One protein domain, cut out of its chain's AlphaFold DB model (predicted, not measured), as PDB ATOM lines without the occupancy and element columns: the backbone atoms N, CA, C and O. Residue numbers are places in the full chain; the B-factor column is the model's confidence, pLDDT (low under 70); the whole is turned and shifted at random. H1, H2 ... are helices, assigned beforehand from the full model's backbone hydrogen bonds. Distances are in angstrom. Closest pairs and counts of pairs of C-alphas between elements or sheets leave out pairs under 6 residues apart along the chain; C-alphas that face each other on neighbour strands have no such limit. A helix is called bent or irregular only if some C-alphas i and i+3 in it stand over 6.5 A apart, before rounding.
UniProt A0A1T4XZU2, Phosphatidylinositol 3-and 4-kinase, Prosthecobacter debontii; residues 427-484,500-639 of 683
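Overview. This is residues 427 to 484 and 500 to 639 of the 683 residues of the protein "Phosphatidylinositol 3-and 4-kinase" of Prosthecobacter debontii (UniProt A0A1T4XZU2). Two long helix pairs, H3 with H4 and the hairpin of H5 and H6, join end to end in a large L, with H1 and the short H2 at its corner; residues 586 to 591 stick out at the hairpin's tip. The printed part has 198 residues with seven named helices, H1 to H7 in order, and no named strand: its class is all helix. It is extended, with a radius of gyration of the C-alphas of 32.2 A, and flat, spanning 94 by 55 by 20 A.

Arrangement. H1, residues 427 to 442, touches H4, residues 500 to 530, at a steep tilt of 61 degrees, opposite ways; the closest C-alphas, of Lys 437 and Leu 525, are 5.7 A apart. H1 also touches H5, residues 533 to 582, with residues 428 to 433 alone, closest at C-alphas 429 and 540, 4.8 A. H2, residues 450 to 454, touches H4 closest at C-alphas 452 and 528, 5.0 A. H3, residues 457 to 482, and H4 touch at a shallow tilt of 18 degrees, opposite ways, closest at C-alphas 460 and 521, 4.9 A. H5 and H6, residues 587 to 627, form a helical hairpin at a shallow tilt of 19 degrees, opposite ways, closest at C-alphas 552 and 621, 6.0 A. H7, residues 634 to 637, is close to H6 but not clearly touching, closest at C-alphas 618 and 636, 6.6 A. H3 and H5 are apart. Every O i to N i+4 pair is within hydrogen-bond range in H1, H3, H4 and H5; H6 has 35 of 37, H2 has 0 of 1 but 1 of 2 O i to N i+3 pairs, and H7 is too short for an i+4 pair.

Along the chain. H1 begins at C-alpha 427, (69.209, 41.358, 17.293). H3 is 37.1 A long, H4 44.8 A, H5 72.2 A and H6 60.9 A. H6 is irregular, with C-alphas 588 and 591 7.6 A apart. H7 ends at C-alpha 637, (55.892, 64.818, 30.313).

Size, cuts and confidence. The C-alphas farthest apart, of Arg 502 and Asn 586, are 94.7 A apart. Residues 485 to 499 are not printed, and C-alphas 484 and 500 are 11.0 A apart across this cut. Of the links printed whole, none is long. In this model, residues 447 and 639 have pLDDT under 70.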
ATOM      1  N   GLU A 427      68.152  41.917  16.430       74.81
ATOM      2  CA  GLU A 427      69.209  41.358  17.293       74.81
ATOM      3  C   GLU A 427      68.677  40.145  18.051       74.81
ATOM      4  O   GLU A 427      69.320  39.102  18.112       74.81
ATOM      5  N   GLN A 428      67.449  40.252  18.555       83.62
ATOM      6  CA  GLN A 428      66.765  39.162  19.225       83.62
ATOM      7  C   GLN A 428      66.497  37.981  18.278       83.62
ATOM      8  O   GLN A 428      66.726  36.836  18.665       83.62
ATOM      9  N   TYR A 429      66.103  38.234  17.024       85.81
ATOM     10  CA  TYR A 429      65.974  37.191  15.999       85.81
ATOM     11  C   TYR A 429      67.302  36.464  15.782       85.81
ATOM     12  O   TYR A 429      67.324  35.247  15.646       85.81
ATOM     13  N   GLN A 430      68.421  37.182  15.798       81.12
ATOM     14  CA  GLN A 430      69.749  36.617  15.548       81.12
ATOM     15  C   GLN A 430      70.274  35.838  16.751       81.12
ATOM     16  O   GLN A 430      70.866  34.770  16.576       81.12
ATOM     17  N   ILE A 431      69.991  36.314  17.966       82.69
ATOM     18  CA  ILE A 431      70.214  35.574  19.212       82.69
ATOM     19  C   ILE A 431      69.449  34.247  19.166       82.69
ATOM     20  O   ILE A 431      70.038  33.189  19.379       82.69
ATOM     21  N   GLU A 432      68.157  34.278  18.835       88.12
ATOM     22  CA  GLU A 432      67.313  33.079  18.785       88.12
ATOM     23  C   GLU A 432      67.703  32.134  17.641       88.12
ATOM     24  O   GLU A 432      67.798  30.924  17.847       88.12
ATOM     25  N   LYS A 433      68.020  32.676  16.460       90.00
ATOM     26  CA  LYS A 433      68.558  31.932  15.315       90.00
ATOM     27  C   LYS A 433      69.848  31.203  15.689       90.00
ATOM     28  O   LYS A 433      69.981  30.016  15.403       90.00
ATOM     29  N   THR A 434      70.781  31.891  16.346       85.94
ATOM     30  CA  THR A 434      72.065  31.321  16.781       85.94
ATOM     31  C   THR A 434      71.863  30.252  17.852       85.94
ATOM     32  O   THR A 434      72.413  29.159  17.733       85.94
ATOM     33  N   ALA A 435      71.013  30.514  18.851       88.81
ATOM     34  CA  ALA A 435      70.668  29.535  19.880       88.81
ATOM     35  C   ALA A 435      70.033  28.271  19.280       88.81
ATOM     36  O   ALA A 435      70.305  27.159  19.730       88.81
ATOM     37  N   LEU A 436      69.222  28.424  18.231       90.81
ATOM     38  CA  LEU A 436      68.598  27.303  17.544       90.81
ATOM     39  C   LEU A 436      69.593  26.503  16.696       90.81
ATOM     40  O   LEU A 436      69.540  25.275  16.713       90.81
ATOM     41  N   LYS A 437      70.535  27.170  16.011       91.69
ATOM     42  CA  LYS A 437      71.656  26.486  15.345       91.69
ATOM     43  C   LYS A 437      72.459  25.650  16.334       91.69
ATOM     44  O   LYS A 437      72.742  24.494  16.046       91.69
ATOM     45  N   GLU A 438      72.773  26.203  17.503       90.88
ATOM     46  CA  GLU A 438      73.509  25.475  18.538       90.88
ATOM     47  C   GLU A 438      72.689  24.308  19.109       90.88
ATOM     48  O   GLU A 438      73.202  23.198  19.270       90.88
ATOM     49  N   LYS A 439      71.377  24.494  19.317       91.12
ATOM     50  CA  LYS A 439      70.467  23.394  19.677       91.12
ATOM     51  C   LYS A 439      70.503  22.276  18.626       91.12
ATOM     52  O   LYS A 439      70.640  21.116  18.990       91.12
ATOM     53  N   PHE A 440      70.437  22.601  17.334       91.62
ATOM     54  CA  PHE A 440      70.524  21.604  16.257       91.62
ATOM     55  C   PHE A 440      71.905  20.965  16.127       91.62
ATOM     56  O   PHE A 440      71.996  19.805  15.732       91.62
ATOM     57  N   ARG A 441      72.972  21.694  16.463       90.50
ATOM     58  CA  ARG A 441      74.335  21.164  16.492       90.50
ATOM     59  C   ARG A 441      74.514  20.134  17.608       90.50
ATOM     60  O   ARG A 441      75.126  19.099  17.380       90.50
ATOM     61  N   THR A 442      73.978  20.411  18.795       90.88
ATOM     62  CA  THR A 442      74.119  19.555  19.989       90.88
ATOM     63  C   THR A 442      73.109  18.407  20.056       90.88
ATOM     64  O   THR A 442      73.441  17.335  20.558       90.88
ATOM     65  N   ASP A 443      71.894  18.599  19.539       91.25
ATOM     66  CA  ASP A 443      70.848  17.575  19.472       91.25
ATOM     67  C   ASP A 443      70.151  17.570  18.097       91.25
ATOM     68  O   ASP A 443      68.985  17.975  17.950       91.25
ATOM     69  N   PRO A 444      70.847  17.065  17.060       85.69
ATOM     70  CA  PRO A 444      70.300  16.955  15.709       85.69
ATOM     71  C   PRO A 444      69.162  15.926  15.609       85.69
ATOM     72  O   PRO A 444      68.527  15.806  14.561       85.69
ATOM     73  N   SER A 445      68.910  15.164  16.683       80.44
ATOM     74  CA  SER A 445      67.889  14.121  16.760       80.44
ATOM     75  C   SER A 445      66.566  14.598  17.354       80.44
ATOM     76  O   SER A 445      65.602  13.832  17.347       80.44
ATOM     77  N   THR A 446      66.491  15.840  17.844       75.12
ATOM     78  CA  THR A 446      65.265  16.410  18.419       75.12
ATOM     79  C   THR A 446      64.063  16.220  17.485       75.12
ATOM     80  O   THR A 446      63.933  16.857  16.441       75.12
ATOM     81  N   HIS A 447      63.125  15.355  17.889       63.78
ATOM     82  CA  HIS A 447      61.918  15.045  17.105       63.78
ATOM     83  C   HIS A 447      60.964  16.246  16.981       63.78
ATOM     84  O   HIS A 447      60.019  16.208  16.196       63.78
ATOM     85  N   GLU A 448      61.216  17.317  17.742       78.12
ATOM     86  CA  GLU A 448      60.489  18.587  17.679       78.12
ATOM     87  C   GLU A 448      60.626  19.283  16.312       78.12
ATOM     88  O   GLU A 448      59.746  20.060  15.943       78.12
ATOM     89  N   TYR A 449      61.681  18.986  15.536       80.44
ATOM     90  CA  TYR A 449      61.981  19.683  14.281       80.44
ATOM     91  C   TYR A 449      62.323  18.701  13.146       80.44
ATOM     92  O   TYR A 449      63.494  18.513  12.811       80.44
ATOM     93  N   PRO A 450      61.319  18.097  12.479       74.19
ATOM     94  CA  PRO A 450      61.548  17.128  11.396       74.19
ATOM     95  C   PRO A 450      62.370  17.693  10.221       74.19
ATOM     96  O   PRO A 450      62.990  16.943   9.466       74.19
ATOM     97  N   ASN A 451      62.424  19.018  10.093       74.50
ATOM     98  CA  ASN A 451      63.144  19.746   9.051       74.50
ATOM     99  C   ASN A 451      64.678  19.645   9.213       74.50
ATOM    100  O   ASN A 451      65.402  19.746   8.225       74.50
ATOM    101  N   VAL A 452      65.176  19.397  10.433       74.56
ATOM    102  CA  VAL A 452      66.616  19.266  10.740       74.56
ATOM    103  C   VAL A 452      67.212  18.039  10.054       74.56
ATOM    104  O   VAL A 452      68.239  18.121   9.378       74.56
ATOM    105  N   ALA A 453      66.519  16.902  10.148       73.31
ATOM    106  CA  ALA A 453      66.915  15.676   9.463       73.31
ATOM    107  C   ALA A 453      66.897  15.856   7.934       73.31
ATOM    108  O   ALA A 453      67.798  15.392   7.239       73.31
ATOM    109  N   GLN A 454      65.911  16.589   7.403       75.75
ATOM    110  CA  GLN A 454      65.796  16.864   5.965       75.75
ATOM    111  C   GLN A 454      66.922  17.756   5.420       75.75
ATOM    112  O   GLN A 454      67.238  17.695   4.229       75.75
ATOM    113  N   ALA A 455      67.542  18.585   6.261       83.06
ATOM    114  CA  ALA A 455      68.646  19.451   5.862       83.06
ATOM    115  C   ALA A 455      70.016  18.748   5.862       83.06
ATOM    116  O   ALA A 455      70.990  19.344   5.406       83.06
ATOM    117  N   GLY A 456      70.098  17.496   6.331       90.38
ATOM    118  CA  GLY A 456      71.348  16.732   6.387       90.38
ATOM    119  C   GLY A 456      72.297  17.159   7.513       90.38
ATOM    120  O   GLY A 456      73.495  16.897   7.423       90.38
ATOM    121  N   VAL A 457      71.786  17.809   8.568       91.38
ATOM    122  CA  VAL A 457      72.595  18.244   9.723       91.38
ATOM    123  C   VAL A 457      73.336  17.082  10.405       91.38
ATOM    124  O   VAL A 457      74.538  17.235  10.610       91.38
ATOM    125  N   PRO A 458      72.717  15.911  10.693       92.50
ATOM    126  CA  PRO A 458      73.439  14.792  11.313       92.50
ATOM    127  C   PRO A 458      74.665  14.339  10.506       92.50
ATOM    128  O   PRO A 458      75.748  14.163  11.060       92.50
ATOM    129  N   ASP A 459      74.515  14.212   9.184       93.94
ATOM    130  CA  ASP A 459      75.605  13.807   8.290       93.94
ATOM    131  C   ASP A 459      76.716  14.864   8.237       93.94
ATOM    132  O   ASP A 459      77.899  14.527   8.153       93.94
ATOM    133  N   ALA A 460      76.349  16.148   8.263       94.44
ATOM    134  CA  ALA A 460      77.309  17.243   8.266       94.44
ATOM    135  C   ALA A 460      78.091  17.320   9.588       94.44
ATOM    136  O   ALA A 460      79.308  17.505   9.546       94.44
ATOM    137  N   ILE A 461      77.430  17.099  10.734       94.44
ATOM    138  CA  ILE A 461      78.078  16.986  12.052       94.44
ATOM    139  C   ILE A 461      79.084  15.835  12.031       94.44
ATOM    140  O   ILE A 461      80.260  16.059  12.300       94.44
ATOM    141  N   ALA A 462      78.664  14.636  11.612       94.81
ATOM    142  CA  ALA A 462      79.536  13.462  11.581       94.81
ATOM    143  C   ALA A 462      80.782  13.669  10.696       94.81
ATOM    144  O   ALA A 462      81.888  13.267  11.059       94.81
ATOM    145  N   LYS A 463      80.630  14.331   9.538       96.19
ATOM    146  CA  LYS A 463      81.764  14.691   8.667       96.19
ATOM    147  C   LYS A 463      82.694  15.709   9.321       96.19
ATOM    148  O   LYS A 463      83.909  15.578   9.193       96.19
ATOM    149  N   HIS A 464      82.141  16.711  10.001       95.38
ATOM    150  CA  HIS A 464      82.941  17.715  10.690       95.38
ATOM    151  C   HIS A 464      83.716  17.113  11.868       95.38
ATOM    152  O   HIS A 464      84.923  17.310  11.954       95.38
ATOM    153  N   GLU A 465      83.074  16.290  12.700       95.69
ATOM    154  CA  GLU A 465      83.727  15.562  13.798       95.69
ATOM    155  C   GLU A 465      84.837  14.626  13.293       95.69
ATOM    156  O   GLU A 465      85.910  14.536  13.893       95.69
ATOM    157  N   ALA A 466      84.629  13.945  12.160       96.38
ATOM    158  CA  ALA A 466      85.671  13.135  11.532       96.38
ATOM    159  C   ALA A 466      86.887  13.982  11.112       96.38
ATOM    160  O   ALA A 466      88.028  13.587  11.366       96.38
ATOM    161  N   ALA A 467      86.655  15.163  10.531       94.50
ATOM    162  CA  ALA A 467      87.718  16.098  10.178       94.50
ATOM    163  C   ALA A 467      88.435  16.662  11.422       94.50
ATOM    164  O   ALA A 467      89.662  16.765  11.432       94.50
ATOM    165  N   GLU A 468      87.711  16.962  12.506       93.50
ATOM    166  CA  GLU A 468      88.316  17.369  13.781       93.50
ATOM    167  C   GLU A 468      89.205  16.277  14.379       93.50
ATOM    168  O   GLU A 468      90.334  16.551  14.792       93.50
ATOM    169  N   ASN A 469      88.744  15.024  14.362       95.81
ATOM    170  CA  ASN A 469      89.540  13.879  14.795       95.81
ATOM    171  C   ASN A 469      90.815  13.726  13.954       95.81
ATOM    172  O   ASN A 469      91.885  13.454  14.503       95.81
ATOM    173  N   ARG A 470      90.734  13.960  12.638       96.81
ATOM    174  CA  ARG A 470      91.904  13.960  11.751       96.81
ATOM    175  C   ARG A 470      92.896  15.070  12.111       96.81
ATOM    176  O   ARG A 470      94.095  14.809  12.155       96.81
ATOM    177  N   VAL A 471      92.422  16.275  12.442       91.81
ATOM    178  CA  VAL A 471      93.284  17.369  12.930       91.81
ATOM    179  C   VAL A 471      94.004  16.965  14.217       91.81
ATOM    180  O   VAL A 471      95.214  17.165  14.322       91.81
ATOM    181  N   GLN A 472      93.304  16.356  15.180       92.62
ATOM    182  CA  GLN A 472      93.929  15.895  16.427       92.62
ATOM    183  C   GLN A 472      95.002  14.828  16.173       92.62
ATOM    184  O   GLN A 472      96.097  14.911  16.731       92.62
ATOM    185  N   GLN A 473      94.733  13.869  15.284       95.50
ATOM    186  CA  GLN A 473      95.716  12.860  14.876       95.50
ATOM    187  C   GLN A 473      96.938  13.497  14.199       95.50
ATOM    188  O   GLN A 473      98.071  13.167  14.543       95.50
ATOM    189  N   ALA A 474      96.731  14.449  13.287       92.69
ATOM    190  CA  ALA A 474      97.819  15.150  12.611       92.69
ATOM    191  C   ALA A 474      98.673  15.988  13.584       92.69
ATOM    192  O   ALA A 474      99.897  16.024  13.458       92.69
ATOM    193  N   ARG A 475      98.061  16.608  14.606       89.81
ATOM    194  CA  ARG A 475      98.796  17.297  15.685       89.81
ATOM    195  C   ARG A 475      99.647  16.342  16.505       89.81
ATOM    196  O   ARG A 475     100.797  16.663  16.790       89.81
ATOM    197  N   GLN A 476      99.095  15.187  16.877       91.81
ATOM    198  CA  GLN A 476      99.843  14.159  17.603       91.81
ATOM    199  C   GLN A 476     101.044  13.685  16.779       91.81
ATOM    200  O   GLN A 476     102.160  13.691  17.288       91.81
ATOM    201  N   GLN A 477     100.850  13.402  15.488       93.06
ATOM    202  CA  GLN A 477     101.939  13.035  14.577       93.06
ATOM    203  C   GLN A 477     103.006  14.132  14.475       93.06
ATOM    204  O   GLN A 477     104.199  13.842  14.542       93.06
ATOM    205  N   LEU A 478     102.609  15.403  14.348       89.12
ATOM    206  CA  LEU A 478     103.559  16.514  14.317       89.12
ATOM    207  C   LEU A 478     104.346  16.623  15.630       89.12
ATOM    208  O   LEU A 478     105.566  16.775  15.590       89.12
ATOM    209  N   ALA A 479     103.677  16.492  16.777       87.88
ATOM    210  CA  ALA A 479     104.314  16.533  18.089       87.88
ATOM    211  C   ALA A 479     105.296  15.365  18.297       87.88
ATOM    212  O   ALA A 479     106.400  15.586  18.792       87.88
ATOM    213  N   GLU A 480     104.935  14.148  17.879       89.88
ATOM    214  CA  GLU A 480     105.804  12.962  17.918       89.88
ATOM    215  C   GLU A 480     107.060  13.141  17.057       89.88
ATOM    216  O   GLU A 480     108.158  12.749  17.455       89.88
ATOM    217  N   VAL A 481     106.916  13.764  15.884       89.06
ATOM    218  CA  VAL A 481     108.043  14.041  14.987       89.06
ATOM    219  C   VAL A 481     108.884  15.217  15.501       89.06
ATOM    220  O   VAL A 481     110.102  15.187  15.367       89.06
ATOM    221  N   GLN A 482     108.305  16.246  16.115       84.81
ATOM    222  CA  GLN A 482     109.074  17.371  16.669       84.81
ATOM    223  C   GLN A 482     109.812  17.008  17.961       84.81
ATOM    224  O   GLN A 482     110.942  17.444  18.171       84.81
ATOM    225  N   ASN A 483     109.195  16.176  18.798       86.62
ATOM    226  CA  ASN A 483     109.736  15.720  20.070       86.62
ATOM    227  C   ASN A 483     109.827  14.191  20.068       86.62
ATOM    228  O   ASN A 483     109.033  13.540  20.756       86.62
ATOM    229  N   PRO A 484     110.777  13.594  19.321       80.75
ATOM    230  CA  PRO A 484     110.939  12.150  19.319       80.75
ATOM    231  C   PRO A 484     111.255  11.709  20.748       80.75
ATOM    232  O   PRO A 484     112.349  11.963  21.261       80.75
ATOM    233  N   ILE A 500     109.122  16.223   9.397       84.19
ATOM    234  CA  ILE A 500     108.451  17.412   9.940       84.19
ATOM    235  C   ILE A 500     107.592  18.061   8.851       84.19
ATOM    236  O   ILE A 500     106.409  18.285   9.075       84.19
ATOM    237  N   GLU A 501     108.150  18.270   7.657       86.31
ATOM    238  CA  GLU A 501     107.439  18.855   6.513       86.31
ATOM    239  C   GLU A 501     106.200  18.032   6.121       86.31
ATOM    240  O   GLU A 501     105.122  18.585   5.912       86.31
ATOM    241  N   ARG A 502     106.308  16.694   6.091       92.75
ATOM    242  CA  ARG A 502     105.154  15.818   5.823       92.75
ATOM    243  C   ARG A 502     104.077  15.916   6.903       92.75
ATOM    244  O   ARG A 502     102.903  15.969   6.554       92.75
ATOM    245  N   ALA A 503     104.456  15.947   8.180       88.94
ATOM    246  CA  ALA A 503     103.502  16.084   9.281       88.94
ATOM    247  C   ALA A 503     102.832  17.469   9.292       88.94
ATOM    248  O   ALA A 503     101.630  17.576   9.524       88.94
ATOM    249  N   GLN A 504     103.584  18.530   8.979       84.00
ATOM    250  CA  GLN A 504     103.043  19.878   8.796       84.00
ATOM    251  C   GLN A 504     102.047  19.929   7.636       84.00
ATOM    252  O   GLN A 504     100.979  20.519   7.783       84.00
ATOM    253  N   LYS A 505     102.368  19.279   6.511       88.88
ATOM    254  CA  LYS A 505     101.462  19.177   5.365       88.88
ATOM    255  C   LYS A 505     100.177  18.423   5.713       88.88
ATOM    256  O   LYS A 505      99.105  18.920   5.401       88.88
ATOM    257  N   GLU A 506     100.268  17.278   6.392       93.88
ATOM    258  CA  GLU A 506      99.079  16.527   6.827       93.88
ATOM    259  C   GLU A 506      98.207  17.354   7.780       93.88
ATOM    260  O   GLU A 506      96.985  17.369   7.645       93.88
ATOM    261  N   LEU A 507      98.819  18.102   8.706       88.06
ATOM    262  CA  LEU A 507      98.088  19.022   9.575       88.06
ATOM    263  C   LEU A 507      97.396  20.132   8.774       88.06
ATOM    264  O   LEU A 507      96.241  20.446   9.054       88.06
ATOM    265  N   ALA A 508      98.071  20.714   7.780       82.12
ATOM    266  CA  ALA A 508      97.484  21.728   6.910       82.12
ATOM    267  C   ALA A 508      96.304  21.169   6.089       82.12
ATOM    268  O   ALA A 508      95.243  21.793   6.041       82.12
ATOM    269  N   ASP A 509      96.447  19.972   5.513       88.81
ATOM    270  CA  ASP A 509      95.390  19.291   4.756       88.81
ATOM    271  C   ASP A 509      94.185  18.950   5.656       88.81
ATOM    272  O   ASP A 509      93.038  19.199   5.277       88.81
ATOM    273  N   ALA A 510      94.426  18.462   6.878       91.44
ATOM    274  CA  ALA A 510      93.378  18.187   7.862       91.44
ATOM    275  C   ALA A 510      92.658  19.467   8.326       91.44
ATOM    276  O   ALA A 510      91.434  19.476   8.455       91.44
ATOM    277  N   LEU A 511      93.388  20.569   8.543       84.62
ATOM    278  CA  LEU A 511      92.794  21.869   8.873       84.62
ATOM    279  C   LEU A 511      91.928  22.392   7.720       84.62
ATOM    280  O   LEU A 511      90.817  22.866   7.957       84.62
ATOM    281  N   LYS A 512      92.387  22.253   6.472       86.31
ATOM    282  CA  LYS A 512      91.608  22.619   5.280       86.31
ATOM    283  C   LYS A 512      90.315  21.805   5.175       86.31
ATOM    284  O   LYS A 512      89.255  22.374   4.918       86.31
ATOM    285  N   GLU A 513      90.380  20.495   5.414       91.94
ATOM    286  CA  GLU A 513      89.200  19.622   5.464       91.94
ATOM    287  C   GLU A 513      88.243  20.017   6.602       91.94
ATOM    288  O   GLU A 513      87.029  20.094   6.390       91.94
ATOM    289  N   LYS A 514      88.769  20.338   7.792       91.00
ATOM    290  CA  LYS A 514      87.973  20.843   8.921       91.00
ATOM    291  C   LYS A 514      87.225  22.126   8.550       91.00
ATOM    292  O   LYS A 514      86.029  22.222   8.810       91.00
ATOM    293  N   VAL A 515      87.893  23.086   7.906       85.25
ATOM    294  CA  VAL A 515      87.260  24.331   7.439       85.25
ATOM    295  C   VAL A 515      86.163  24.032   6.411       85.25
ATOM    296  O   VAL A 515      85.055  24.555   6.516       85.25
ATOM    297  N   GLN A 516      86.429  23.158   5.437       88.62
ATOM    298  CA  GLN A 516      85.451  22.806   4.403       88.62
ATOM    299  C   GLN A 516      84.207  22.110   4.980       88.62
ATOM    300  O   GLN A 516      83.081  22.444   4.609       88.62
ATOM    301  N   THR A 517      84.399  21.149   5.884       91.75
ATOM    302  CA  THR A 517      83.294  20.446   6.556       91.75
ATOM    303  C   THR A 517      82.536  21.356   7.520       91.75
ATOM    304  O   THR A 517      81.316  21.241   7.600       91.75
ATOM    305  N   GLY A 518      83.217  22.309   8.168       89.38
ATOM    306  CA  GLY A 518      82.591  23.353   8.984       89.38
ATOM    307  C   GLY A 518      81.626  24.215   8.169       89.38
ATOM    308  O   GLY A 518      80.455  24.313   8.515       89.38
ATOM    309  N   LYS A 519      82.058  24.709   6.998       87.81
ATOM    310  CA  LYS A 519      81.180  25.459   6.076       87.81
ATOM    311  C   LYS A 519      79.960  24.646   5.629       87.81
ATOM    312  O   LYS A 519      78.859  25.183   5.512       87.81
ATOM    313  N   ALA A 520      80.138  23.349   5.372       91.19
ATOM    314  CA  ALA A 520      79.032  22.463   5.005       91.19
ATOM    315  C   ALA A 520      78.043  22.250   6.167       91.19
ATOM    316  O   ALA A 520      76.832  22.223   5.938       91.19
ATOM    317  N   LEU A 521      78.550  22.130   7.398       93.94
ATOM    318  CA  LEU A 521      77.738  22.073   8.612       93.94
ATOM    319  C   LEU A 521      76.948  23.367   8.815       93.94
ATOM    320  O   LEU A 521      75.732  23.307   8.989       93.94
ATOM    321  N   ASP A 522      77.593  24.527   8.702       89.12
ATOM    322  CA  ASP A 522      76.924  25.823   8.842       89.12
ATOM    323  C   ASP A 522      75.823  26.020   7.797       89.12
ATOM    324  O   ASP A 522      74.730  26.485   8.130       89.12
ATOM    325  N   ALA A 523      76.058  25.600   6.550       90.56
ATOM    326  CA  ALA A 523      75.045  25.631   5.497       90.56
ATOM    327  C   ALA A 523      73.846  24.709   5.803       90.56
ATOM    328  O   ALA A 523      72.696  25.083   5.557       90.56
ATOM    329  N   ALA A 524      74.088  23.517   6.361       91.62
ATOM    330  CA  ALA A 524      73.026  22.595   6.769       91.62
ATOM    331  C   ALA A 524      72.213  23.141   7.959       91.62
ATOM    332  O   ALA A 524      70.980  23.049   7.973       91.62
ATOM    333  N   LEU A 525      72.888  23.757   8.936       91.94
ATOM    334  CA  LEU A 525      72.256  24.426  10.074       91.94
ATOM    335  C   LEU A 525      71.406  25.616   9.613       91.94
ATOM    336  O   LEU A 525      70.248  25.729  10.004       91.94
ATOM    337  N   GLU A 526      71.939  26.463   8.730       91.12
ATOM    338  CA  GLU A 526      71.212  27.599   8.153       91.12
ATOM    339  C   GLU A 526      69.943  27.145   7.425       91.12
ATOM    340  O   GLU A 526      68.853  27.642   7.704       91.12
ATOM    341  N   LYS A 527      70.054  26.125   6.566       91.00
ATOM    342  CA  LYS A 527      68.909  25.546   5.852       91.00
ATOM    343  C   LYS A 527      67.840  24.993   6.802       91.00
ATOM    344  O   LYS A 527      66.650  25.097   6.506       91.00
ATOM    345  N   SER A 528      68.246  24.414   7.934       90.81
ATOM    346  CA  SER A 528      67.312  23.912   8.953       90.81
ATOM    347  C   SER A 528      66.531  25.050   9.602       90.81
ATOM    348  O   SER A 528      65.311  24.966   9.759       90.81
ATOM    349  N   VAL A 529      67.231  26.132   9.944       91.44
ATOM    350  CA  VAL A 529      66.647  27.288  10.626       91.44
ATOM    351  C   VAL A 529      65.760  28.124   9.699       91.44
ATOM    352  O   VAL A 529      64.741  28.637  10.157       91.44
ATOM    353  N   GLU A 530      66.055  28.193   8.397       89.75
ATOM    354  CA  GLU A 530      65.247  28.950   7.424       89.75
ATOM    355  C   GLU A 530      63.772  28.509   7.418       89.75
ATOM    356  O   GLU A 530      62.864  29.331   7.321       89.75
ATOM    357  N   SER A 531      63.507  27.212   7.622       87.81
ATOM    358  CA  SER A 531      62.138  26.678   7.719       87.81
ATOM    359  C   SER A 531      61.345  27.178   8.938       87.81
ATOM    360  O   SER A 531      60.119  27.087   8.955       87.81
ATOM    361  N   LEU A 532      62.037  27.709   9.950       91.19
ATOM    362  CA  LEU A 532      61.479  28.198  11.214       91.19
ATOM    363  C   LEU A 532      61.507  29.724  11.313       91.19
ATOM    364  O   LEU A 532      61.059  30.280  12.316       91.19
ATOM    365  N   LYS A 533      61.980  30.412  10.270       90.00
ATOM    366  CA  LYS A 533      62.123  31.868  10.240       90.00
ATOM    367  C   LYS A 533      60.882  32.632  10.735       90.00
ATOM    368  O   LYS A 533      61.061  33.452  11.631       90.00
ATOM    369  N   PRO A 534      59.636  32.338  10.299       91.19
ATOM    370  CA  PRO A 534      58.459  33.060  10.798       91.19
ATOM    371  C   PRO A 534      58.235  32.901  12.309       91.19
ATOM    372  O   PRO A 534      57.796  33.832  12.980       91.19
ATOM    373  N   GLN A 535      58.544  31.721  12.858       91.88
ATOM    374  CA  GLN A 535      58.410  31.452  14.288       91.88
ATOM    375  C   GLN A 535      59.474  32.203  15.095       91.88
ATOM    376  O   GLN A 535      59.162  32.757  16.145       91.88
ATOM    377  N   ILE A 536      60.711  32.250  14.594       89.12
ATOM    378  CA  ILE A 536      61.812  32.989  15.227       89.12
ATOM    379  C   ILE A 536      61.529  34.491  15.174       89.12
ATOM    380  O   ILE A 536      61.700  35.172  16.174       89.12
ATOM    381  N   GLU A 537      61.027  35.021  14.056       86.75
ATOM    382  CA  GLU A 537      60.622  36.430  13.951       86.75
ATOM    383  C   GLU A 537      59.529  36.779  14.975       86.75
ATOM    384  O   GLU A 537      59.624  37.791  15.673       86.75
ATOM    385  N   GLN A 538      58.513  35.922  15.122       89.62
ATOM    386  CA  GLN A 538      57.445  36.125  16.102       89.62
ATOM    387  C   GLN A 538      57.964  36.087  17.547       89.62
ATOM    388  O   GLN A 538      57.608  36.953  18.355       89.62
ATOM    389  N   ASN A 539      58.793  35.096  17.876       89.94
ATOM    390  CA  ASN A 539      59.396  34.963  19.198       89.94
ATOM    391  C   ASN A 539      60.313  36.149  19.505       89.94
ATOM    392  O   ASN A 539      60.212  36.725  20.584       89.94
ATOM    393  N   ALA A 540      61.103  36.597  18.530       84.88
ATOM    394  CA  ALA A 540      62.013  37.712  18.696       84.88
ATOM    395  C   ALA A 540      61.298  39.031  19.001       84.88
ATOM    396  O   ALA A 540      61.700  39.764  19.905       84.88
ATOM    397  N   VAL A 541      60.188  39.315  18.313       85.44
ATOM    398  CA  VAL A 541      59.338  40.477  18.615       85.44
ATOM    399  C   VAL A 541      58.743  40.374  20.025       85.44
ATOM    400  O   VAL A 541      58.723  41.362  20.765       85.44
ATOM    401  N   ALA A 542      58.279  39.186  20.427       90.12
ATOM    402  CA  ALA A 542      57.722  38.962  21.761       90.12
ATOM    403  C   ALA A 542      58.780  39.127  22.869       90.12
ATOM    404  O   ALA A 542      58.537  39.827  23.854       90.12
ATOM    405  N   SER A 543      59.963  38.543  22.679       88.62
ATOM    406  CA  SER A 543      61.127  38.647  23.562       88.62
ATOM    407  C   SER A 543      61.613  40.095  23.679       88.62
ATOM    408  O   SER A 543      61.809  40.584  24.791       88.62
ATOM    409  N   HIS A 544      61.727  40.820  22.561       87.56
ATOM    410  CA  HIS A 544      62.067  42.246  22.551       87.56
ATOM    411  C   HIS A 544      61.073  43.063  23.384       87.56
ATOM    412  O   HIS A 544      61.474  43.815  24.273       87.56
ATOM    413  N   LYS A 545      59.766  42.856  23.176       90.25
ATOM    414  CA  LYS A 545      58.720  43.532  23.951       90.25
ATOM    415  C   LYS A 545      58.820  43.223  25.448       90.25
ATOM    416  O   LYS A 545      58.724  44.138  26.264       90.25
ATOM    417  N   ALA A 546      59.037  41.961  25.818       91.81
ATOM    418  CA  ALA A 546      59.200  41.556  27.214       91.81
ATOM    419  C   ALA A 546      60.445  42.198  27.858       91.81
ATOM    420  O   ALA A 546      60.378  42.700  28.983       91.81
ATOM    421  N   ASN A 547      61.558  42.252  27.124       87.56
ATOM    422  CA  ASN A 547      62.794  42.894  27.567       87.56
ATOM    423  C   ASN A 547      62.626  44.416  27.721       87.56
ATOM    424  O   ASN A 547      63.094  44.979  28.713       87.56
ATOM    425  N   LEU A 548      61.910  45.078  26.802       87.81
ATOM    426  CA  LEU A 548      61.560  46.500  26.906       87.81
ATOM    427  C   LEU A 548      60.717  46.759  28.151       87.81
ATOM    428  O   LEU A 548      61.040  47.650  28.930       87.81
ATOM    429  N   GLN A 549      59.694  45.939  28.404       92.31
ATOM    430  CA  GLN A 549      58.866  46.058  29.607       92.31
ATOM    431  C   GLN A 549      59.689  45.892  30.893       92.31
ATOM    432  O   GLN A 549      59.562  46.701  31.815       92.31
ATOM    433  N   ALA A 550      60.574  44.893  30.954       89.69
ATOM    434  CA  ALA A 550      61.465  44.695  32.098       89.69
ATOM    435  C   ALA A 550      62.433  45.879  32.294       89.69
ATOM    436  O   ALA A 550      62.631  46.346  33.421       89.69
ATOM    437  N   SER A 551      62.993  46.404  31.199       89.25
ATOM    438  CA  SER A 551      63.856  47.591  31.195       89.25
ATOM    439  C   SER A 551      63.114  48.834  31.700       89.25
ATOM    440  O   SER A 551      63.619  49.535  32.578       89.25
ATOM    441  N   THR A 552      61.876  49.060  31.252       90.75
ATOM    442  CA  THR A 552      61.019  50.170  31.702       90.75
ATOM    443  C   THR A 552      60.766  50.118  33.204       90.75
ATOM    444  O   THR A 552      60.912  51.131  33.884       90.75
ATOM    445  N   VAL A 553      60.455  48.942  33.761       91.88
ATOM    446  CA  VAL A 553      60.256  48.782  35.214       91.88
ATOM    447  C   VAL A 553      61.536  49.113  35.987       91.88
ATOM    448  O   VAL A 553      61.493  49.833  36.987       91.88
ATOM    449  N   LYS A 554      62.689  48.630  35.515       90.69
ATOM    450  CA  LYS A 554      63.993  48.904  36.132       90.69
ATOM    451  C   LYS A 554      64.330  50.398  36.112       90.69
ATOM    452  O   LYS A 554      64.670  50.950  37.158       90.69
ATOM    453  N   LEU A 555      64.188  51.054  34.959       89.50
ATOM    454  CA  LEU A 555      64.445  52.488  34.803       89.50
ATOM    455  C   LEU A 555      63.466  53.340  35.619       89.50
ATOM    456  O   LEU A 555      63.866  54.356  36.178       89.50
ATOM    457  N   ALA A 556      62.203  52.923  35.750       91.75
ATOM    458  CA  ALA A 556      61.214  53.633  36.560       91.75
ATOM    459  C   ALA A 556      61.593  53.618  38.049       91.75
ATOM    460  O   ALA A 556      61.495  54.646  38.725       91.75
ATOM    461  N   ASN A 557      62.087  52.481  38.546       89.62
ATOM    462  CA  ASN A 557      62.606  52.364  39.910       89.62
ATOM    463  C   ASN A 557      63.864  53.223  40.113       89.62
ATOM    464  O   ASN A 557      63.964  53.931  41.115       89.62
ATOM    465  N   GLU A 558      64.794  53.205  39.154       90.38
ATOM    466  CA  GLU A 558      66.008  54.028  39.191       90.38
ATOM    467  C   GLU A 558      65.678  55.529  39.189       90.38
ATOM    468  O   GLU A 558      66.170  56.275  40.033       90.38
ATOM    469  N   TYR A 559      64.772  55.966  38.312       92.94
ATOM    470  CA  TYR A 559      64.284  57.343  38.252       92.94
ATOM    471  C   TYR A 559      63.611  57.773  39.564       92.94
ATOM    472  O   TYR A 559      63.804  58.894  40.039       92.94
ATOM    473  N   GLY A 560      62.840  56.871  40.181       90.94
ATOM    474  CA  GLY A 560      62.253  57.076  41.504       90.94
ATOM    475  C   GLY A 560      63.310  57.280  42.593       90.94
ATOM    476  O   GLY A 560      63.205  58.230  43.368       90.94
ATOM    477  N   ALA A 561      64.351  56.442  42.619       91.38
ATOM    478  CA  ALA A 561      65.455  56.553  43.572       91.38
ATOM    479  C   ALA A 561      66.247  57.861  43.391       91.38
ATOM    480  O   ALA A 561      66.454  58.591  44.359       91.38
ATOM    481  N   GLN A 562      66.590  58.223  42.151       92.31
ATOM    482  CA  GLN A 562      67.287  59.477  41.831       92.31
ATOM    483  C   GLN A 562      66.459  60.716  42.218       92.31
ATOM    484  O   GLN A 562      67.003  61.727  42.662       92.31
ATOM    485  N   LYS A 563      65.123  60.660  42.091       93.31
ATOM    486  CA  LYS A 563      64.230  61.730  42.573       93.31
ATOM    487  C   LYS A 563      64.292  61.906  44.090       93.31
ATOM    488  O   LYS A 563      64.244  63.047  44.553       93.31
ATOM    489  N   ILE A 564      64.362  60.806  44.843       91.25
ATOM    490  CA  ILE A 564      64.500  60.831  46.305       91.25
ATOM    491  C   ILE A 564      65.855  61.441  46.677       91.25
ATOM    492  O   ILE A 564      65.877  62.425  47.412       91.25
ATOM    493  N   GLU A 565      66.943  60.957  46.073       94.19
ATOM    494  CA  GLU A 565      68.305  61.472  46.277       94.19
ATOM    495  C   GLU A 565      68.376  62.984  46.001       94.19
ATOM    496  O   GLU A 565      68.779  63.769  46.858       94.19
ATOM    497  N   ARG A 566      67.841  63.437  44.856       95.06
ATOM    498  CA  ARG A 566      67.735  64.867  44.512       95.06
ATOM    499  C   ARG A 566      67.004  65.668  45.591       95.06
ATOM    500  O   ARG A 566      67.366  66.814  45.866       95.06
ATOM    501  N   HIS A 567      65.920  65.123  46.142       94.06
ATOM    502  CA  HIS A 567      65.132  65.802  47.166       94.06
ATOM    503  C   HIS A 567      65.900  65.927  48.486       94.06
ATOM    504  O   HIS A 567      65.888  67.006  49.081       94.06
ATOM    505  N   GLU A 568      66.585  64.864  48.904       95.50
ATOM    506  CA  GLU A 568      67.418  64.831  50.109       95.50
ATOM    507  C   GLU A 568      68.597  65.801  49.991       95.50
ATOM    508  O   GLU A 568      68.731  66.690  50.834       95.50
ATOM    509  N   THR A 569      69.343  65.774  48.880       94.56
ATOM    510  CA  THR A 569      70.436  66.728  48.624       94.56
ATOM    511  C   THR A 569      69.938  68.176  48.603       94.56
ATOM    512  O   THR A 569      70.575  69.061  49.169       94.56
ATOM    513  N   LYS A 570      68.765  68.456  48.006       96.00
ATOM    514  CA  LYS A 570      68.157  69.803  48.049       96.00
ATOM    515  C   LYS A 570      67.766  70.229  49.462       96.00
ATOM    516  O   LYS A 570      67.822  71.420  49.761       96.00
ATOM    517  N   LYS A 571      67.312  69.298  50.303       96.50
ATOM    518  CA  LYS A 571      66.959  69.582  51.697       96.50
ATOM    519  C   LYS A 571      68.211  69.933  52.500       96.50
ATOM    520  O   LYS A 571      68.240  70.992  53.114       96.50
ATOM    521  N   GLU A 572      69.247  69.106  52.422       96.94
ATOM    522  CA  GLU A 572      70.526  69.342  53.097       96.94
ATOM    523  C   GLU A 572      71.204  70.635  52.609       96.94
ATOM    524  O   GLU A 572      71.719  71.412  53.411       96.94
ATOM    525  N   LEU A 573      71.125  70.932  51.305       97.38
ATOM    526  CA  LEU A 573      71.677  72.161  50.734       97.38
ATOM    527  C   LEU A 573      71.000  73.396  51.339       97.38
ATOM    528  O   LEU A 573      71.683  74.351  51.704       97.38
ATOM    529  N   ARG A 574      69.672  73.362  51.514       97.12
ATOM    530  CA  ARG A 574      68.929  74.438  52.190       97.12
ATOM    531  C   ARG A 574      69.330  74.582  53.652       97.12
ATOM    532  O   ARG A 574      69.451  75.705  54.122       97.12
ATOM    533  N   GLU A 575      69.566  73.480  54.361       97.62
ATOM    534  CA  GLU A 575      70.039  73.527  55.750       97.62
ATOM    535  C   GLU A 575      71.429  74.188  55.846       97.62
ATOM    536  O   GLU A 575      71.662  75.012  56.734       97.62
ATOM    537  N   VAL A 576      72.339  73.902  54.906       97.50
ATOM    538  CA  VAL A 576      73.647  74.577  54.802       97.50
ATOM    539  C   VAL A 576      73.483  76.064  54.466       97.50
ATOM    540  O   VAL A 576      74.131  76.910  55.087       97.50
ATOM    541  N   GLU A 577      72.599  76.406  53.528       97.19
ATOM    542  CA  GLU A 577      72.299  77.793  53.150       97.19
ATOM    543  C   GLU A 577      71.680  78.595  54.304       97.19
ATOM    544  O   GLU A 577      72.088  79.734  54.547       97.19
ATOM    545  N   ASP A 578      70.757  78.003  55.063       97.50
ATOM    546  CA  ASP A 578      70.163  78.615  56.251       97.50
ATOM    547  C   ASP A 578      71.224  78.822  57.340       97.50
ATOM    548  O   ASP A 578      71.326  79.916  57.903       97.50
ATOM    549  N   ARG A 579      72.092  77.832  57.589       97.44
ATOM    550  CA  ARG A 579      73.226  77.990  58.519       97.44
ATOM    551  C   ARG A 579      74.144  79.134  58.094       97.44
ATOM    552  O   ARG A 579      74.472  79.970  58.931       97.44
ATOM    553  N   LEU A 580      74.507  79.222  56.813       97.12
ATOM    554  CA  LEU A 580      75.308  80.328  56.267       97.12
ATOM    555  C   LEU A 580      74.620  81.691  56.425       97.12
ATOM    556  O   LEU A 580      75.289  82.691  56.696       97.12
ATOM    557  N   LYS A 581      73.294  81.741  56.257       97.12
ATOM    558  CA  LYS A 581      72.484  82.960  56.365       97.12
ATOM    559  C   LYS A 581      72.410  83.490  57.796       97.12
ATOM    560  O   LYS A 581      72.463  84.704  57.988       97.12
ATOM    561  N   PHE A 582      72.280  82.602  58.781       97.12
ATOM    562  CA  PHE A 582      72.151  82.973  60.194       97.12
ATOM    563  C   PHE A 582      73.489  83.029  60.950       97.12
ATOM    564  O   PHE A 582      73.508  83.468  62.100       97.12
ATOM    565  N   LEU A 583      74.611  82.636  60.330       96.38
ATOM    566  CA  LEU A 583      75.936  82.686  60.953       96.38
ATOM    567  C   LEU A 583      76.425  84.144  61.110       96.38
ATOM    568  O   LEU A 583      76.602  84.843  60.104       96.38
ATOM    569  N   PRO A 584      76.687  84.628  62.345       95.69
ATOM    570  CA  PRO A 584      77.183  85.983  62.567       95.69
ATOM    571  C   PRO A 584      78.519  86.220  61.861       95.69
ATOM    572  O   PRO A 584      79.433  85.401  61.965       95.69
ATOM    573  N   LYS A 585      78.650  87.368  61.189       95.00
ATOM    574  CA  LYS A 585      79.888  87.790  60.522       95.00
ATOM    575  C   LYS A 585      80.872  88.366  61.545       95.00
ATOM    576  O   LYS A 585      80.871  89.569  61.791       95.00
ATOM    577  N   ASN A 586      81.670  87.504  62.167       95.06
ATOM    578  CA  ASN A 586      82.780  87.886  63.038       95.06
ATOM    579  C   ASN A 586      83.975  86.941  62.825       95.06
ATOM    580  O   ASN A 586      83.803  85.840  62.304       95.06
ATOM    581  N   GLU A 587      85.166  87.364  63.251       88.19
ATOM    582  CA  GLU A 587      86.424  86.618  63.054       88.19
ATOM    583  C   GLU A 587      86.370  85.192  63.630       88.19
ATOM    584  O   GLU A 587      86.939  84.263  63.070       88.19
ATOM    585  N   ARG A 588      85.614  84.974  64.718       90.94
ATOM    586  CA  ARG A 588      85.470  83.642  65.333       90.94
ATOM    587  C   ARG A 588      84.735  82.633  64.441       90.94
ATOM    588  O   ARG A 588      84.885  81.436  64.660       90.94
ATOM    589  N   ASN A 589      83.948  83.096  63.469       95.38
ATOM    590  CA  ASN A 589      83.103  82.256  62.618       95.38
ATOM    591  C   ASN A 589      83.615  82.109  61.175       95.38
ATOM    592  O   ASN A 589      82.974  81.414  60.388       95.38
ATOM    593  N   GLU A 590      84.726  82.750  60.807       95.31
ATOM    594  CA  GLU A 590      85.223  82.778  59.424       95.31
ATOM    595  C   GLU A 590      85.581  81.378  58.905       95.31
ATOM    596  O   GLU A 590      85.053  80.956  57.880       95.31
ATOM    597  N   ALA A 591      86.327  80.592  59.686       94.31
ATOM    598  CA  ALA A 591      86.675  79.216  59.324       94.31
ATOM    599  C   ALA A 591      85.439  78.309  59.132       94.31
ATOM    600  O   ALA A 591      85.375  77.510  58.199       94.31
ATOM    601  N   LEU A 592      84.416  78.449  59.988       95.50
ATOM    602  CA  LEU A 592      83.165  77.696  59.841       95.50
ATOM    603  C   LEU A 592      82.392  78.133  58.589       95.50
ATOM    604  O   LEU A 592      81.760  77.307  57.929       95.50
ATOM    605  N   ARG A 593      82.434  79.427  58.253       96.19
ATOM    606  CA  ARG A 593      81.820  79.959  57.037       96.19
ATOM    607  C   ARG A 593      82.486  79.381  55.790       96.19
ATOM    608  O   ARG A 593      81.768  78.912  54.915       96.19
ATOM    609  N   GLU A 594      83.816  79.366  55.734       95.81
ATOM    610  CA  GLU A 594      84.575  78.767  54.627       95.81
ATOM    611  C   GLU A 594      84.240  77.280  54.455       95.81
ATOM    612  O   GLU A 594      83.956  76.832  53.343       95.81
ATOM    613  N   GLN A 595      84.173  76.523  55.558       96.31
ATOM    614  CA  GLN A 595      83.782  75.113  55.527       96.31
ATOM    615  C   GLN A 595      82.366  74.915  54.962       96.31
ATOM    616  O   GLN A 595      82.153  74.042  54.119       96.31
ATOM    617  N   LEU A 596      81.392  75.723  55.397       96.75
ATOM    618  CA  LEU A 596      80.015  75.647  54.903       96.75
ATOM    619  C   LEU A 596      79.893  76.104  53.439       96.75
ATOM    620  O   LEU A 596      79.094  75.541  52.694       96.75
ATOM    621  N   GLU A 597      80.674  77.095  52.998       96.81
ATOM    622  CA  GLU A 597      80.712  77.518  51.591       96.81
ATOM    623  C   GLU A 597      81.320  76.432  50.691       96.81
ATOM    624  O   GLU A 597      80.785  76.175  49.609       96.81
ATOM    625  N   HIS A 598      82.366  75.744  51.158       93.81
ATOM    626  CA  HIS A 598      82.931  74.581  50.475       93.81
ATOM    627  C   HIS A 598      81.919  73.431  50.384       93.81
ATOM    628  O   HIS A 598      81.673  72.918  49.291       93.81
ATOM    629  N   GLN A 599      81.268  73.087  51.503       96.19
ATOM    630  CA  GLN A 599      80.215  72.069  51.541       96.19
ATOM    631  C   GLN A 599      79.068  72.424  50.582       96.19
ATOM    632  O   GLN A 599      78.644  71.583  49.794       96.19
ATOM    633  N   ARG A 600      78.609  73.683  50.571       97.38
ATOM    634  CA  ARG A 600      77.596  74.169  49.621       97.38
ATOM    635  C   ARG A 600      78.032  73.942  48.171       97.38
ATOM    636  O   ARG A 600      77.228  73.473  47.371       97.38
ATOM    637  N   GLY A 601      79.284  74.261  47.831       92.19
ATOM    638  CA  GLY A 601      79.828  74.062  46.484       92.19
ATOM    639  C   GLY A 601      79.851  72.591  46.056       92.19
ATOM    640  O   GLY A 601      79.434  72.274  44.943       92.19
ATOM    641  N   GLN A 602      80.262  71.688  46.953       93.00
ATOM    642  CA  GLN A 602      80.224  70.239  46.714       93.00
ATOM    643  C   GLN A 602      78.791  69.747  46.479       93.00
ATOM    644  O   GLN A 602      78.510  69.128  45.456       93.00
ATOM    645  N   MET A 603      77.857  70.117  47.357       96.12
ATOM    646  CA  MET A 603      76.453  69.712  47.244       96.12
ATOM    647  C   MET A 603      75.765  70.263  45.990       96.12
ATOM    648  O   MET A 603      74.920  69.591  45.404       96.12
ATOM    649  N   GLN A 604      76.123  71.470  45.543       95.19
ATOM    650  CA  GLN A 604      75.649  72.019  44.268       95.19
ATOM    651  C   GLN A 604      76.180  71.220  43.071       95.19
ATOM    652  O   GLN A 604      75.431  70.965  42.126       95.19
ATOM    653  N   ALA A 605      77.450  70.806  43.108       87.88
ATOM    654  CA  ALA A 605      78.033  69.959  42.072       87.88
ATOM    655  C   ALA A 605      77.371  68.571  42.038       87.88
ATOM    656  O   ALA A 605      77.030  68.084  40.959       87.88
ATOM    657  N   ASP A 606      77.129  67.965  43.200       89.88
ATOM    658  CA  ASP A 606      76.458  66.667  43.306       89.88
ATOM    659  C   ASP A 606      75.000  66.747  42.858       89.88
ATOM    660  O   ASP A 606      74.552  65.917  42.066       89.88
ATOM    661  N   LEU A 607      74.280  67.805  43.240       94.50
ATOM    662  CA  LEU A 607      72.922  68.043  42.764       94.50
ATOM    663  C   LEU A 607      72.863  68.153  41.235       94.50
ATOM    664  O   LEU A 607      71.977  67.564  40.620       94.50
ATOM    665  N   LYS A 608      73.823  68.851  40.613       91.06
ATOM    666  CA  LYS A 608      73.919  68.950  39.149       91.06
ATOM    667  C   LYS A 608      74.159  67.580  38.502       91.06
ATOM    668  O   LYS A 608      73.555  67.284  37.474       91.06
ATOM    669  N   LYS A 609      74.998  66.727  39.106       87.44
ATOM    670  CA  LYS A 609      75.217  65.344  38.639       87.44
ATOM    671  C   LYS A 609      73.949  64.498  38.755       87.44
ATOM    672  O   LYS A 609      73.635  63.755  37.827       87.44
ATOM    673  N   ILE A 610      73.219  64.604  39.867       90.75
ATOM    674  CA  ILE A 610      71.952  63.887  40.072       90.75
ATOM    675  C   ILE A 610      70.910  64.349  39.047       90.75
ATOM    676  O   ILE A 610      70.235  63.514  38.454       90.75
ATOM    677  N   GLU A 611      70.796  65.657  38.796       91.00
ATOM    678  CA  GLU A 611      69.866  66.201  37.797       91.00
ATOM    679  C   GLU A 611      70.200  65.706  36.379       91.00
ATOM    680  O   GLU A 611      69.304  65.226  35.691       91.00
ATOM    681  N   ALA A 612      71.481  65.672  35.994       86.31
ATOM    682  CA  ALA A 612      71.901  65.104  34.711       86.31
ATOM    683  C   ALA A 612      71.580  63.598  34.579       86.31
ATOM    684  O   ALA A 612      71.123  63.148  33.528       86.31
ATOM    685  N   LYS A 613      71.778  62.805  35.646       88.38
ATOM    686  CA  LYS A 613      71.387  61.381  35.664       88.38
ATOM    687  C   LYS A 613      69.877  61.208  35.503       88.38
ATOM    688  O   LYS A 613      69.439  60.329  34.767       88.38
ATOM    689  N   LEU A 614      69.107  62.054  36.179       91.56
ATOM    690  CA  LEU A 614      67.650  62.023  36.184       91.56
ATOM    691  C   LEU A 614      67.073  62.329  34.800       91.56
ATOM    692  O   LEU A 614      66.164  61.622  34.367       91.56
ATOM    693  N   ASP A 615      67.633  63.310  34.091       87.81
ATOM    694  CA  ASP A 615      67.261  63.609  32.705       87.81
ATOM    695  C   ASP A 615      67.621  62.438  31.770       87.81
ATOM    696  O   ASP A 615      66.758  61.944  31.048       87.81
ATOM    697  N   LYS A 616      68.830  61.864  31.888       86.50
ATOM    698  CA  LYS A 616      69.237  60.683  31.096       86.50
ATOM    699  C   LYS A 616      68.320  59.471  31.326       86.50
ATOM    700  O   LYS A 616      67.977  58.765  30.380       86.50
ATOM    701  N   THR A 617      67.920  59.190  32.569       89.00
ATOM    702  CA  THR A 617      66.998  58.080  32.877       89.00
ATOM    703  C   THR A 617      65.578  58.373  32.388       89.00
ATOM    704  O   THR A 617      64.893  57.469  31.905       89.00
ATOM    705  N   LYS A 618      65.134  59.632  32.475       93.00
ATOM    706  CA  LYS A 618      63.839  60.084  31.961       93.00
ATOM    707  C   LYS A 618      63.732  59.887  30.450       93.00
ATOM    708  O   LYS A 618      62.728  59.340  29.999       93.00
ATOM    709  N   ASP A 619      64.748  60.291  29.696       87.94
ATOM    710  CA  ASP A 619      64.746  60.179  28.235       87.94
ATOM    711  C   ASP A 619      64.685  58.711  27.795       87.94
ATOM    712  O   ASP A 619      63.871  58.353  26.947       87.94
ATOM    713  N   LYS A 620      65.427  57.823  28.470       88.19
ATOM    714  CA  LYS A 620      65.350  56.368  28.240       88.19
ATOM    715  C   LYS A 620      63.969  55.778  28.542       88.19
ATOM    716  O   LYS A 620      63.512  54.885  27.840       88.19
ATOM    717  N   LEU A 621      63.292  56.248  29.594       91.81
ATOM    718  CA  LEU A 621      61.923  55.813  29.894       91.81
ATOM    719  C   LEU A 621      60.938  56.240  28.804       91.81
ATOM    720  O   LEU A 621      60.048  55.469  28.449       91.81
ATOM    721  N   ILE A 622      61.081  57.467  28.301       91.19
ATOM    722  CA  ILE A 622      60.257  57.984  27.205       91.19
ATOM    723  C   ILE A 622      60.466  57.134  25.951       91.19
ATOM    724  O   ILE A 622      59.479  56.684  25.370       91.19
ATOM    725  N   ASP A 623      61.721  56.870  25.591       87.75
ATOM    726  CA  ASP A 623      62.091  56.040  24.443       87.75
ATOM    727  C   ASP A 623      61.505  54.620  24.553       87.75
ATOM    728  O   ASP A 623      60.788  54.173  23.658       87.75
ATOM    729  N   ASN A 624      61.652  53.949  25.704       91.31
ATOM    730  CA  ASN A 624      61.047  52.629  25.905       91.31
ATOM    731  C   ASN A 624      59.516  52.635  25.726       91.31
ATOM    732  O   ASN A 624      58.963  51.713  25.124       91.31
ATOM    733  N   HIS A 625      58.806  53.639  26.257       92.00
ATOM    734  CA  HIS A 625      57.352  53.735  26.078       92.00
ATOM    735  C   HIS A 625      56.973  53.957  24.608       92.00
ATOM    736  O   HIS A 625      56.022  53.339  24.129       92.00
ATOM    737  N   GLN A 626      57.731  54.785  23.886       91.31
ATOM    738  CA  GLN A 626      57.537  55.004  22.452       91.31
ATOM    739  C   GLN A 626      57.750  53.712  21.652       91.31
ATOM    740  O   GLN A 626      56.885  53.359  20.849       91.31
ATOM    741  N   GLN A 627      58.827  52.965  21.918       84.62
ATOM    742  CA  GLN A 627      59.108  51.681  21.259       84.62
ATOM    743  C   GLN A 627      58.055  50.605  21.575       84.62
ATOM    744  O   GLN A 627      57.705  49.802  20.711       84.62
ATOM    745  N   LEU A 628      57.488  50.611  22.786       90.81
ATOM    746  CA  LEU A 628      56.384  49.721  23.166       90.81
ATOM    747  C   LEU A 628      55.032  50.112  22.540       90.81
ATOM    748  O   LEU A 628      54.081  49.329  22.622       90.81
ATOM    749  N   GLY A 629      54.921  51.304  21.943       92.31
ATOM    750  CA  GLY A 629      53.644  51.876  21.512       92.31
ATOM    751  C   GLY A 629      52.709  52.201  22.685       92.31
ATOM    752  O   GLY A 629      51.489  52.230  22.522       92.31
ATOM    753  N   GLU A 630      53.266  52.409  23.879       92.94
ATOM    754  CA  GLU A 630      52.525  52.738  25.092       92.94
ATOM    755  C   GLU A 630      52.466  54.264  25.297       92.94
ATOM    756  O   GLU A 630      53.407  54.986  24.957       92.94
ATOM    757  N   PRO A 631      51.374  54.804  25.866       93.88
ATOM    758  CA  PRO A 631      51.291  56.230  26.155       93.88
ATOM    759  C   PRO A 631      52.350  56.637  27.189       93.88
ATOM    760  O   PRO A 631      52.424  56.053  28.270       93.88
ATOM    761  N   ILE A 632      53.127  57.683  26.885       93.62
ATOM    762  CA  ILE A 632      54.137  58.227  27.804       93.62
ATOM    763  C   ILE A 632      53.437  58.720  29.085       93.62
ATOM    764  O   ILE A 632      52.583  59.610  28.994       93.62
ATOM    765  N   PRO A 633      53.802  58.218  30.279       92.69
ATOM    766  CA  PRO A 633      53.219  58.674  31.534       92.69
ATOM    767  C   PRO A 633      53.330  60.192  31.739       92.69
ATOM    768  O   PRO A 633      54.384  60.793  31.524       92.69
ATOM    769  N   SER A 634      52.263  60.822  32.238       89.50
ATOM    770  CA  SER A 634      52.195  62.279  32.455       89.50
ATOM    771  C   SER A 634      53.326  62.826  33.334       89.50
ATOM    772  O   SER A 634      53.810  63.934  33.106       89.50
ATOM    773  N   TYR A 635      53.798  62.042  34.309       86.31
ATOM    774  CA  TYR A 635      54.893  62.427  35.205       86.31
ATOM    775  C   TYR A 635      56.268  62.503  34.511       86.31
ATOM    776  O   TYR A 635      57.203  63.087  35.068       86.31
ATOM    777  N   LEU A 636      56.412  61.907  33.320       90.06
ATOM    778  CA  LEU A 636      57.575  62.080  32.443       90.06
ATOM    779  C   LEU A 636      57.388  63.279  31.501       90.06
ATOM    780  O   LEU A 636      58.361  63.904  31.103       90.06
ATOM    781  N   GLN A 637      56.155  63.669  31.189       86.00
ATOM    782  CA  GLN A 637      55.892  64.818  30.313       86.00
ATOM    783  C   GLN A 637      56.058  66.168  31.029       86.00
ATOM    784  O   GLN A 637      56.336  67.183  30.393       86.00
ATOM    785  N   SER A 638      55.919  66.210  32.358       79.94
ATOM    786  CA  SER A 638      56.044  67.461  33.107       79.94
ATOM    787  C   SER A 638      57.500  67.925  33.226       79.94
ATOM    788  O   SER A 638      58.354  67.201  33.741       79.94
ATOM    789  N   THR A 639      57.771  69.169  32.834       63.66
ATOM    790  CA  THR A 639      59.075  69.848  32.958       63.66
ATOM    791  C   THR A 639      59.286  70.530  34.320       63.66
ATOM    792  O   THR A 639      60.229  71.296  34.488       63.66
TER     793      THR A 639